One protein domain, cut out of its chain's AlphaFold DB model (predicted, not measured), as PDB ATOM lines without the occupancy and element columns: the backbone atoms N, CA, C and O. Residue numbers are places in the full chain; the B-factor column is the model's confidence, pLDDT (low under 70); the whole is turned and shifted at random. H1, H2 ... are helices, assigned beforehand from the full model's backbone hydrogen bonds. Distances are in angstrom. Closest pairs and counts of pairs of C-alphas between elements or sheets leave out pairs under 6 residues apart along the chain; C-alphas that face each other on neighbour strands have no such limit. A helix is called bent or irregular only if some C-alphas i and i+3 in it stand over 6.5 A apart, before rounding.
ATOM      1  N   THR A 410     213.610 168.507 202.418       96.12
ATOM      2  CA  THR A 410     213.697 167.261 203.191       96.12
ATOM      3  C   THR A 410     214.737 166.305 202.614       96.12
ATOM      4  O   THR A 410     215.472 165.689 203.381       96.12
ATOM      5  N   GLU A 411     214.827 166.202 201.285       96.31
ATOM      6  CA  GLU A 411     215.833 165.381 200.602       96.31
ATOM      7  C   GLU A 411     217.238 165.928 200.851       96.31
ATOM      8  O   GLU A 411     218.126 165.160 201.203       96.31
ATOM      9  N   TRP A 412     217.417 167.249 200.753       97.50
ATOM     10  CA  TRP A 412     218.685 167.919 201.046       97.50
ATOM     11  C   TRP A 412     219.188 167.629 202.466       97.50
ATOM     12  O   TRP A 412     220.320 167.187 202.650       97.50
ATOM     13  N   ARG A 413     218.326 167.804 203.478       96.50
ATOM     14  CA  ARG A 413     218.674 167.502 204.877       96.50
ATOM     15  C   ARG A 413     219.045 166.036 205.077       96.50
ATOM     16  O   ARG A 413     220.042 165.754 205.732       96.50
ATOM     17  N   ARG A 414     218.283 165.120 204.472       95.94
ATOM     18  CA  ARG A 414     218.576 163.683 204.525       95.94
ATOM     19  C   ARG A 414     219.945 163.366 203.914       95.94
ATOM     20  O   ARG A 414     220.726 162.670 204.544       95.94
ATOM     21  N   ILE A 415     220.265 163.929 202.748       96.31
ATOM     22  CA  ILE A 415     221.569 163.741 202.088       96.31
ATOM     23  C   ILE A 415     222.722 164.191 202.996       96.31
ATOM     24  O   ILE A 415     223.728 163.492 203.096       96.31
ATOM     25  N   ILE A 416     222.579 165.328 203.687       95.69
ATOM     26  CA  ILE A 416     223.590 165.788 204.651       95.69
ATOM     27  C   ILE A 416     223.762 164.770 205.786       95.69
ATOM     28  O   ILE A 416     224.893 164.406 206.108       95.69
ATOM     29  N   GLU A 417     222.666 164.312 206.397       94.62
ATOM     30  CA  GLU A 417     222.699 163.340 207.500       94.62
ATOM     31  C   GLU A 417     223.343 162.010 207.083       94.62
ATOM     32  O   GLU A 417     224.218 161.500 207.788       94.62
ATOM     33  N   ASP A 418     222.964 161.484 205.919       93.88
ATOM     34  CA  ASP A 418     223.484 160.223 205.393       93.88
ATOM     35  C   ASP A 418     224.989 160.335 205.110       93.88
ATOM     36  O   ASP A 418     225.776 159.490 205.544       93.88
ATOM     37  N   CYS A 419     225.424 161.423 204.469       94.19
ATOM     38  CA  CYS A 419     226.841 161.673 204.211       94.19
ATOM     39  C   CYS A 419     227.659 161.795 205.504       94.19
ATOM     40  O   CYS A 419     228.748 161.223 205.591       94.19
ATOM     41  N   LYS A 420     227.135 162.480 206.534       92.81
ATOM     42  CA  LYS A 420     227.778 162.551 207.859       92.81
ATOM     43  C   LYS A 420     227.935 161.161 208.484       92.81
ATOM     44  O   LYS A 420     228.990 160.857 209.039       92.81
ATOM     45  N   LEU A 421     226.919 160.303 208.367       91.69
ATOM     46  CA  LEU A 421     226.959 158.934 208.887       91.69
ATOM     47  C   LEU A 421     228.010 158.067 208.172       91.69
ATOM     48  O   LEU A 421     228.677 157.254 208.818       91.69
ATOM     49  N   ILE A 422     228.152 158.235 206.855       91.00
ATOM     50  CA  ILE A 422     229.092 157.482 206.010       91.00
ATOM     51  C   ILE A 422     230.537 157.910 206.257       91.00
ATOM     52  O   ILE A 422     231.419 157.058 206.374       91.00
ATOM     53  N   LEU A 423     230.791 159.219 206.333       91.94
ATOM     54  CA  LEU A 423     232.124 159.743 206.620       91.94
ATOM     55  C   LEU A 423     232.536 159.394 208.054       91.94
ATOM     56  O   LEU A 423     233.663 158.972 208.290       91.94
ATOM     57  N   GLY A 424     231.620 159.493 209.018       89.25
ATOM     58  CA  GLY A 424     231.976 159.388 210.428       89.25
ATOM     59  C   GLY A 424     232.861 160.559 210.894       89.25
ATOM     60  O   GLY A 424     233.267 161.408 210.099       89.25
ATOM     61  N   PRO A 425     233.166 160.634 212.200       84.31
ATOM     62  CA  PRO A 425     233.822 161.801 212.791       84.31
ATOM     63  C   PRO A 425     235.291 161.974 212.374       84.31
ATOM     64  O   PRO A 425     235.793 163.093 212.350       84.31
ATOM     65  N   GLU A 426     235.994 160.888 212.042       75.69
ATOM     66  CA  GLU A 426     237.434 160.931 211.749       75.69
ATOM     67  C   GLU A 426     237.748 161.351 210.304       75.69
ATOM     68  O   GLU A 426     238.825 161.882 210.038       75.69
ATOM     69  N   LEU A 427     236.817 161.151 209.364       73.62
ATOM     70  CA  LEU A 427     237.071 161.309 207.923       73.62
ATOM     71  C   LEU A 427     236.503 162.603 207.329       73.62
ATOM     72  O   LEU A 427     236.649 162.829 206.132       73.62
ATOM     73  N   SER A 428     235.903 163.475 208.143       74.06
ATOM     74  CA  SER A 428     235.430 164.800 207.710       74.06
ATOM     75  C   SER A 428     236.555 165.740 207.247       74.06
ATOM     76  O   SER A 428     236.279 166.760 206.623       74.06
ATOM     77  N   HIS A 429     237.819 165.388 207.512       82.50
ATOM     78  CA  HIS A 429     239.002 166.172 207.148       82.50
ATOM     79  C   HIS A 429     239.619 165.780 205.790       82.50
ATOM     80  O   HIS A 429     240.503 166.483 205.307       82.50
ATOM     81  N   ASP A 430     239.192 164.667 205.177       90.88
ATOM     82  CA  ASP A 430     239.668 164.226 203.856       90.88
ATOM     83  C   ASP A 430     238.786 164.832 202.753       90.88
ATOM     84  O   ASP A 430     237.766 164.261 202.357       90.88
ATOM     85  N   GLU A 431     239.170 166.020 202.279       92.94
ATOM     86  CA  GLU A 431     238.403 166.795 201.297       92.94
ATOM     87  C   GLU A 431     238.135 166.010 200.001       92.94
ATOM     88  O   GLU A 431     237.003 166.014 199.515       92.94
ATOM     89  N   ASP A 432     239.114 165.251 199.494       93.56
ATOM     90  CA  ASP A 432     238.976 164.443 198.272       93.56
ATOM     91  C   ASP A 432     237.935 163.331 198.436       93.56
ATOM     92  O   ASP A 432     237.200 162.972 197.505       93.56
ATOM     93  N   ARG A 433     237.866 162.732 199.627       92.00
ATOM     94  CA  ARG A 433     236.843 161.734 199.941       92.00
ATOM     95  C   ARG A 433     235.461 162.368 200.081       92.00
ATOM     96  O   ARG A 433     234.500 161.801 199.556       92.00
ATOM     97  N   VAL A 434     235.354 163.523 200.738       94.69
ATOM     98  CA  VAL A 434     234.090 164.269 200.874       94.69
ATOM     99  C   VAL A 434     233.559 164.677 199.499       94.69
ATOM    100  O   VAL A 434     232.380 164.474 199.213       94.69
ATOM    101  N   TRP A 435     234.427 165.173 198.616       95.56
ATOM    102  CA  TRP A 435     234.057 165.565 197.256       95.56
ATOM    103  C   TRP A 435     233.559 164.386 196.421       95.56
ATOM    104  O   TRP A 435     232.514 164.483 195.778       95.56
ATOM    105  N   ARG A 436     234.258 163.242 196.460       94.62
ATOM    106  CA  ARG A 436     233.819 162.022 195.759       94.62
ATOM    107  C   ARG A 436     232.468 161.527 196.259       94.62
ATOM    108  O   ARG A 436     231.630 161.139 195.450       94.62
ATOM    109  N   LEU A 437     232.236 161.574 197.572       94.56
ATOM    110  CA  LEU A 437     230.942 161.226 198.151       94.56
ATOM    111  C   LEU A 437     229.844 162.191 197.682       94.56
ATOM    112  O   LEU A 437     228.798 161.741 197.224       94.56
ATOM    113  N   ALA A 438     230.094 163.503 197.732       95.00
ATOM    114  CA  ALA A 438     229.144 164.513 197.274       95.00
ATOM    115  C   ALA A 438     228.793 164.339 195.787       95.00
ATOM    116  O   ALA A 438     227.619 164.369 195.426       95.00
ATOM    117  N   ALA A 439     229.791 164.088 194.932       94.19
ATOM    118  CA  ALA A 439     229.586 163.812 193.512       94.19
ATOM    119  C   ALA A 439     228.777 162.524 193.270       94.19
ATOM    120  O   ALA A 439     227.927 162.496 192.383       94.19
ATOM    121  N   ALA A 440     229.004 161.482 194.077       94.56
ATOM    122  CA  ALA A 440     228.293 160.211 193.970       94.56
ATOM    123  C   ALA A 440     226.833 160.286 194.447       94.56
ATOM    124  O   ALA A 440     225.986 159.575 193.913       94.56
ATOM    125  N   VAL A 441     226.523 161.124 195.443       95.44
ATOM    126  CA  VAL A 441     225.148 161.271 195.960       95.44
ATOM    127  C   VAL A 441     224.333 162.279 195.138       95.44
ATOM    128  O   VAL A 441     223.125 162.111 194.982       95.44
ATOM    129  N   LEU A 442     224.982 163.296 194.566       95.25
ATOM    130  CA  LEU A 442     224.355 164.354 193.766       95.25
ATOM    131  C   LEU A 442     224.716 164.212 192.280       95.25
ATOM    132  O   LEU A 442     225.359 165.097 191.715       95.25
ATOM    133  N   VAL A 443     224.365 163.088 191.647       87.31
ATOM    134  CA  VAL A 443     224.788 162.776 190.262       87.31
ATOM    135  C   VAL A 443     224.126 163.695 189.230       87.31
ATOM    136  O   VAL A 443     224.825 164.300 188.423       87.31
ATOM    137  N   GLU A 444     222.801 163.838 189.294       86.56
ATOM    138  CA  GLU A 444     222.011 164.669 188.367       86.56
ATOM    139  C   GLU A 444     221.169 165.685 189.144       86.56
ATOM    140  O   GLU A 444     221.339 166.892 189.022       86.56
ATOM    141  N   LYS A 445     220.287 165.198 190.023       93.44
ATOM    142  CA  LYS A 445     219.427 166.046 190.848       93.44
ATOM    143  C   LYS A 445     220.240 166.703 191.968       93.44
ATOM    144  O   LYS A 445     220.736 166.006 192.852       93.44
ATOM    145  N   GLY A 446     220.327 168.032 191.964       95.25
ATOM    146  CA  GLY A 446     221.039 168.779 193.002       95.25
ATOM    147  C   GLY A 446     222.549 168.873 192.786       95.25
ATOM    148  O   GLY A 446     223.268 169.166 193.744       95.25
ATOM    149  N   SER A 447     223.056 168.598 191.578       96.12
ATOM    150  CA  SER A 447     224.485 168.723 191.259       96.12
ATOM    151  C   SER A 447     225.034 170.120 191.561       96.12
ATOM    152  O   SER A 447     226.177 170.257 191.995       96.12
ATOM    153  N   GLU A 448     224.191 171.141 191.422       97.25
ATOM    154  CA  GLU A 448     224.479 172.537 191.731       97.25
ATOM    155  C   GLU A 448     224.770 172.784 193.221       97.25
ATOM    156  O   GLU A 448     225.330 173.816 193.584       97.25
ATOM    157  N   LEU A 449     224.424 171.835 194.098       98.06
ATOM    158  CA  LEU A 449     224.614 171.929 195.546       98.06
ATOM    159  C   LEU A 449     225.849 171.171 196.059       98.06
ATOM    160  O   LEU A 449     226.099 171.176 197.265       98.06
ATOM    161  N   ARG A 450     226.650 170.537 195.188       97.25
ATOM    162  CA  ARG A 450     227.826 169.733 195.597       97.25
ATOM    163  C   ARG A 450     228.826 170.522 196.436       97.25
ATOM    164  O   ARG A 450     229.226 170.052 197.497       97.25
ATOM    165  N   GLY A 451     229.195 171.727 195.997       96.44
ATOM    166  CA  GLY A 451     230.144 172.571 196.731       96.44
ATOM    167  C   GLY A 451     229.637 172.952 198.126       96.44
ATOM    168  O   GLY A 451     230.394 172.943 199.096       96.44
ATOM    169  N   GLU A 452     228.334 173.206 198.254       97.31
ATOM    170  CA  GLU A 452     227.720 173.494 199.551       97.31
ATOM    171  C   GLU A 452     227.625 172.244 200.428       97.31
ATOM    172  O   GLU A 452     227.846 172.340 201.632       97.31
ATOM    173  N   LEU A 453     227.382 171.064 199.846       96.56
ATOM    174  CA  LEU A 453     227.411 169.801 200.583       96.56
ATOM    175  C   LEU A 453     228.807 169.546 201.156       96.56
ATOM    176  O   LEU A 453     228.932 169.260 202.343       96.56
ATOM    177  N   VAL A 454     229.858 169.719 200.347       95.88
ATOM    178  CA  VAL A 454     231.252 169.614 200.808       95.88
ATOM    179  C   VAL A 454     231.506 170.601 201.944       95.88
ATOM    180  O   VAL A 454     231.972 170.196 203.005       95.88
ATOM    181  N   SER A 455     231.107 171.868 201.779       94.50
ATOM    182  CA  SER A 455     231.231 172.886 202.828       94.50
ATOM    183  C   SER A 455     230.489 172.512 204.118       94.50
ATOM    184  O   SER A 455     230.976 172.825 205.200       94.50
ATOM    185  N   HIS A 456     229.326 171.863 204.033       93.31
ATOM    186  CA  HIS A 456     228.565 171.408 205.200       93.31
ATOM    187  C   HIS A 456     229.198 170.208 205.914       93.31
ATOM    188  O   HIS A 456     228.945 170.012 207.104       93.31
ATOM    189  N   LEU A 457     229.976 169.395 205.199       93.44
ATOM    190  CA  LEU A 457     230.604 168.185 205.730       93.44
ATOM    191  C   LEU A 457     232.013 168.439 206.287       93.44
ATOM    192  O   LEU A 457     232.441 167.701 207.173       93.44
ATOM    193  N   THR A 458     232.716 169.467 205.802       92.31
ATOM    194  CA  THR A 458     234.082 169.807 206.238       92.31
ATOM    195  C   THR A 458     234.129 170.799 207.396       92.31
ATOM    196  O   THR A 458     235.086 170.784 208.168       92.31
ATOM    197  N   VAL A 459     233.120 171.665 207.551       84.69
ATOM    198  CA  VAL A 459     233.070 172.615 208.670       84.69
ATOM    199  C   VAL A 459     232.663 171.865 209.943       84.69
ATOM    200  O   VAL A 459     231.558 171.317 209.988       84.69
ATOM    201  N   PRO A 460     233.504 171.847 210.997       74.38
ATOM    202  CA  PRO A 460     233.113 171.303 212.289       74.38
ATOM    203  C   PRO A 460     231.889 172.074 212.774       74.38
ATOM    204  O   PRO A 460     231.945 173.290 212.954       74.38
ATOM    205  N   SER A 461     230.764 171.385 212.940       65.62
ATOM    206  CA  SER A 461     229.578 171.976 213.546       65.62
ATOM    207  C   SER A 461     229.948 172.425 214.960       65.62
ATOM    208  O   SER A 461     230.056 171.601 215.865       65.62
ATOM    209  N   GLU A 462     230.126 173.733 215.177       61.50
ATOM    210  CA  GLU A 462     230.279 174.309 216.526       61.50
ATOM    211  C   GLU A 462     229.066 173.978 217.423       61.50
ATOM    212  O   GLU A 462     229.131 174.099 218.643       61.50
ATOM    213  N   PRO A 474     214.822 151.655 216.702       74.06
ATOM    214  CA  PRO A 474     215.702 150.567 216.275       74.06
ATOM    215  C   PRO A 474     215.441 150.081 214.841       74.06
ATOM    216  O   PRO A 474     216.394 149.680 214.167       74.06
ATOM    217  N   ASP A 475     214.211 150.178 214.332       60.22
ATOM    218  CA  ASP A 475     213.899 149.790 212.951       60.22
ATOM    219  C   ASP A 475     214.461 150.808 211.942       60.22
ATOM    220  O   ASP A 475     214.993 150.438 210.889       60.22
ATOM    221  N   VAL A 476     214.446 152.097 212.296       63.09
ATOM    222  CA  VAL A 476     215.086 153.164 211.512       63.09
ATOM    223  C   VAL A 476     216.610 153.019 211.554       63.09
ATOM    224  O   VAL A 476     217.278 153.219 210.538       63.09
ATOM    225  N   ALA A 477     217.174 152.618 212.697       67.50
ATOM    226  CA  ALA A 477     218.605 152.359 212.830       67.50
ATOM    227  C   ALA A 477     219.072 151.180 211.955       67.50
ATOM    228  O   ALA A 477     220.104 151.287 211.290       67.50
ATOM    229  N   LEU A 478     218.301 150.086 211.900       66.56
ATOM    230  CA  LEU A 478     218.605 148.931 211.052       66.56
ATOM    231  C   LEU A 478     218.484 149.265 209.556       66.56
ATOM    232  O   LEU A 478     219.361 148.893 208.775       66.56
ATOM    233  N   SER A 479     217.446 150.011 209.159       62.69
ATOM    234  CA  SER A 479     217.290 150.483 207.774       62.69
ATOM    235  C   SER A 479     218.488 151.332 207.336       62.69
ATOM    236  O   SER A 479     219.059 151.094 206.273       62.69
ATOM    237  N   ARG A 480     218.943 152.252 208.199       64.62
ATOM    238  CA  ARG A 480     220.123 153.100 207.953       64.62
ATOM    239  C   ARG A 480     221.424 152.299 207.853       64.62
ATOM    240  O   ARG A 480     222.281 152.624 207.036       64.62
ATOM    241  N   GLN A 481     221.587 151.239 208.650       69.31
ATOM    242  CA  GLN A 481     222.755 150.352 208.547       69.31
ATOM    243  C   GLN A 481     222.801 149.599 207.210       69.31
ATOM    244  O   GLN A 481     223.876 149.461 206.626       69.31
ATOM    245  N   LEU A 482     221.651 149.135 206.710       67.62
ATOM    246  CA  LEU A 482     221.561 148.452 205.417       67.62
ATOM    247  C   LEU A 482     221.820 149.404 204.243       67.62
ATOM    248  O   LEU A 482     222.573 149.052 203.336       67.62
ATOM    249  N   GLU A 483     221.255 150.614 204.277       61.28
ATOM    250  CA  GLU A 483     221.512 151.651 203.267       61.28
ATOM    251  C   GLU A 483     222.993 152.044 203.225       61.28
ATOM    252  O   GLU A 483     223.587 152.095 202.146       61.28
ATOM    253  N   ARG A 484     223.624 152.216 204.396       70.81
ATOM    254  CA  ARG A 484     225.066 152.474 204.508       70.81
ATOM    255  C   ARG A 484     225.896 151.370 203.852       70.81
ATOM    256  O   ARG A 484     226.778 151.679 203.056       70.81
ATOM    257  N   ALA A 485     225.609 150.100 204.144       72.50
ATOM    258  CA  ALA A 485     226.344 148.974 203.565       72.50
ATOM    259  C   ALA A 485     226.195 148.902 202.033       72.50
ATOM    260  O   ALA A 485     227.161 148.616 201.323       72.50
ATOM    261  N   LEU A 486     224.999 149.199 201.510       66.88
ATOM    262  CA  LEU A 486     224.732 149.212 200.069       66.88
ATOM    263  C   LEU A 486     225.472 150.360 199.363       66.88
ATOM    264  O   LEU A 486     226.022 150.179 198.271       66.88
ATOM    265  N   LEU A 487     225.511 151.538 199.992       63.53
ATOM    266  CA  LEU A 487     226.202 152.702 199.446       63.53
ATOM    267  C   LEU A 487     227.723 152.529 199.501       63.53
ATOM    268  O   LEU A 487     228.392 152.800 198.509       63.53
ATOM    269  N   GLU A 488     228.271 152.005 200.601       72.06
ATOM    270  CA  GLU A 488     229.695 151.655 200.710       72.06
ATOM    271  C   GLU A 488     230.104 150.663 199.608       72.06
ATOM    272  O   GLU A 488     231.121 150.860 198.942       72.06
ATOM    273  N   GLN A 489     229.275 149.650 199.331       76.44
ATOM    274  CA  GLN A 489     229.514 148.711 198.233       76.44
ATOM    275  C   GLN A 489     229.451 149.387 196.852       76.44
ATOM    276  O   GLN A 489     230.210 149.027 195.950       76.44
ATOM    277  N   THR A 490     228.565 150.367 196.673       67.88
ATOM    278  CA  THR A 490     228.443 151.129 195.422       67.88
ATOM    279  C   THR A 490     229.648 152.042 195.208       67.88
ATOM    280  O   THR A 490     230.214 152.060 194.119       67.88
ATOM    281  N   LEU A 491     230.101 152.735 196.255       64.62
ATOM    282  CA  LEU A 491     231.293 153.581 196.218       64.62
ATOM    283  C   LEU A 491     232.563 152.768 195.946       64.62
ATOM    284  O   LEU A 491     233.407 153.214 195.176       64.62
ATOM    285  N   LEU A 492     232.681 151.564 196.518       74.12
ATOM    286  CA  LEU A 492     233.775 150.640 196.203       74.12
ATOM    287  C   LEU A 492     233.781 150.258 194.718       74.12
ATOM    288  O   LEU A 492     234.828 150.322 194.086       74.12
ATOM    289  N   ARG A 493     232.616 149.947 194.135       68.56
ATOM    290  CA  ARG A 493     232.505 149.639 192.699       68.56
ATOM    291  C   ARG A 493     232.858 150.824 191.801       68.56
ATOM    292  O   ARG A 493     233.471 150.609 190.767       68.56
ATOM    293  N   ILE A 494     232.480 152.043 192.195       61.50
ATOM    294  CA  ILE A 494     232.844 153.272 191.472       61.50
ATOM    295  C   ILE A 494     234.350 153.546 191.585       61.50
ATOM    296  O   ILE A 494     234.944 154.051 190.646       61.50
ATOM    297  N   ALA A 495     234.983 153.226 192.715       56.94
ATOM    298  CA  ALA A 495     236.427 153.388 192.882       56.94
ATOM    299  C   ALA A 495     237.250 152.335 192.112       56.94
ATOM    300  O   ALA A 495     238.411 152.583 191.795       56.94
ATOM    301  N   GLU A 496     236.671 151.159 191.854       73.31
ATOM    302  CA  GLU A 496     237.278 150.086 191.055       73.31
ATOM    303  C   GLU A 496     237.118 150.285 189.536       73.31
ATOM    304  O   GLU A 496     237.861 149.665 188.770       73.31
ATOM    305  N   SER A 497     236.166 151.122 189.102       59.25
ATOM    306  CA  SER A 497     235.924 151.506 187.700       59.25
ATOM    307  C   SER A 497     236.647 152.790 187.324       59.25
ATOM    308  O   SER A 497     237.225 152.828 186.215       59.25
TER     309      SER A 497
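What this domain is: This is residues 410 to 462 and 474 to 497 of the 497 residues of the protein "DNA-directed RNA polymerase subunit alpha" of Variovorax sp. PBL-E5 (UniProt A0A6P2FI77). Three short helices, H1, H2 and H3, pack crosswise as a small cluster, and the long helix H4 crosses one side of it, its residues 474 to 479 sticking out. The 77 printed residues hold four named helices, H1 to H4 in order, and no named strand: all helix. The whole is compact, radius of gyration of the C-alphas 12.4 A, spanning 36 by 31 by 26 A.

Where its parts are: Find C-alpha 410 at (213.697, 167.261, 203.191); there H1 begins, residues 410 to 423, 20.2 A. Next come H2, residues 431 to 441, and H3, residues 447 to 458, irregular with C-alphas 448 and 451 7.6 A apart. H4, residues 474 to 496, runs 33.2 A to C-alpha 496 at (237.278, 150.086, 191.055).

How they stand to each other: Start at the hub, H1. It forms a hairpin with H2, closest C-alphas Cys 419 and Leu 437, 7.3 A. H2 and H3 form another, Ala 438 and Arg 450, 5.6 A. H1 and H4 only just touch, with 3 pairs of C-alphas within 8 A, closest Ile 422 and Arg 484, 6.6 A. Every O i to N i+4 pair is within hydrogen-bond range in H1, H2 and H4; in H3, 6 of 8.

The domain as a whole: Residues 463 to 473 are cut out, a 27.9 A gap between C-alphas 462 and 474. H4 has mean pLDDT 67.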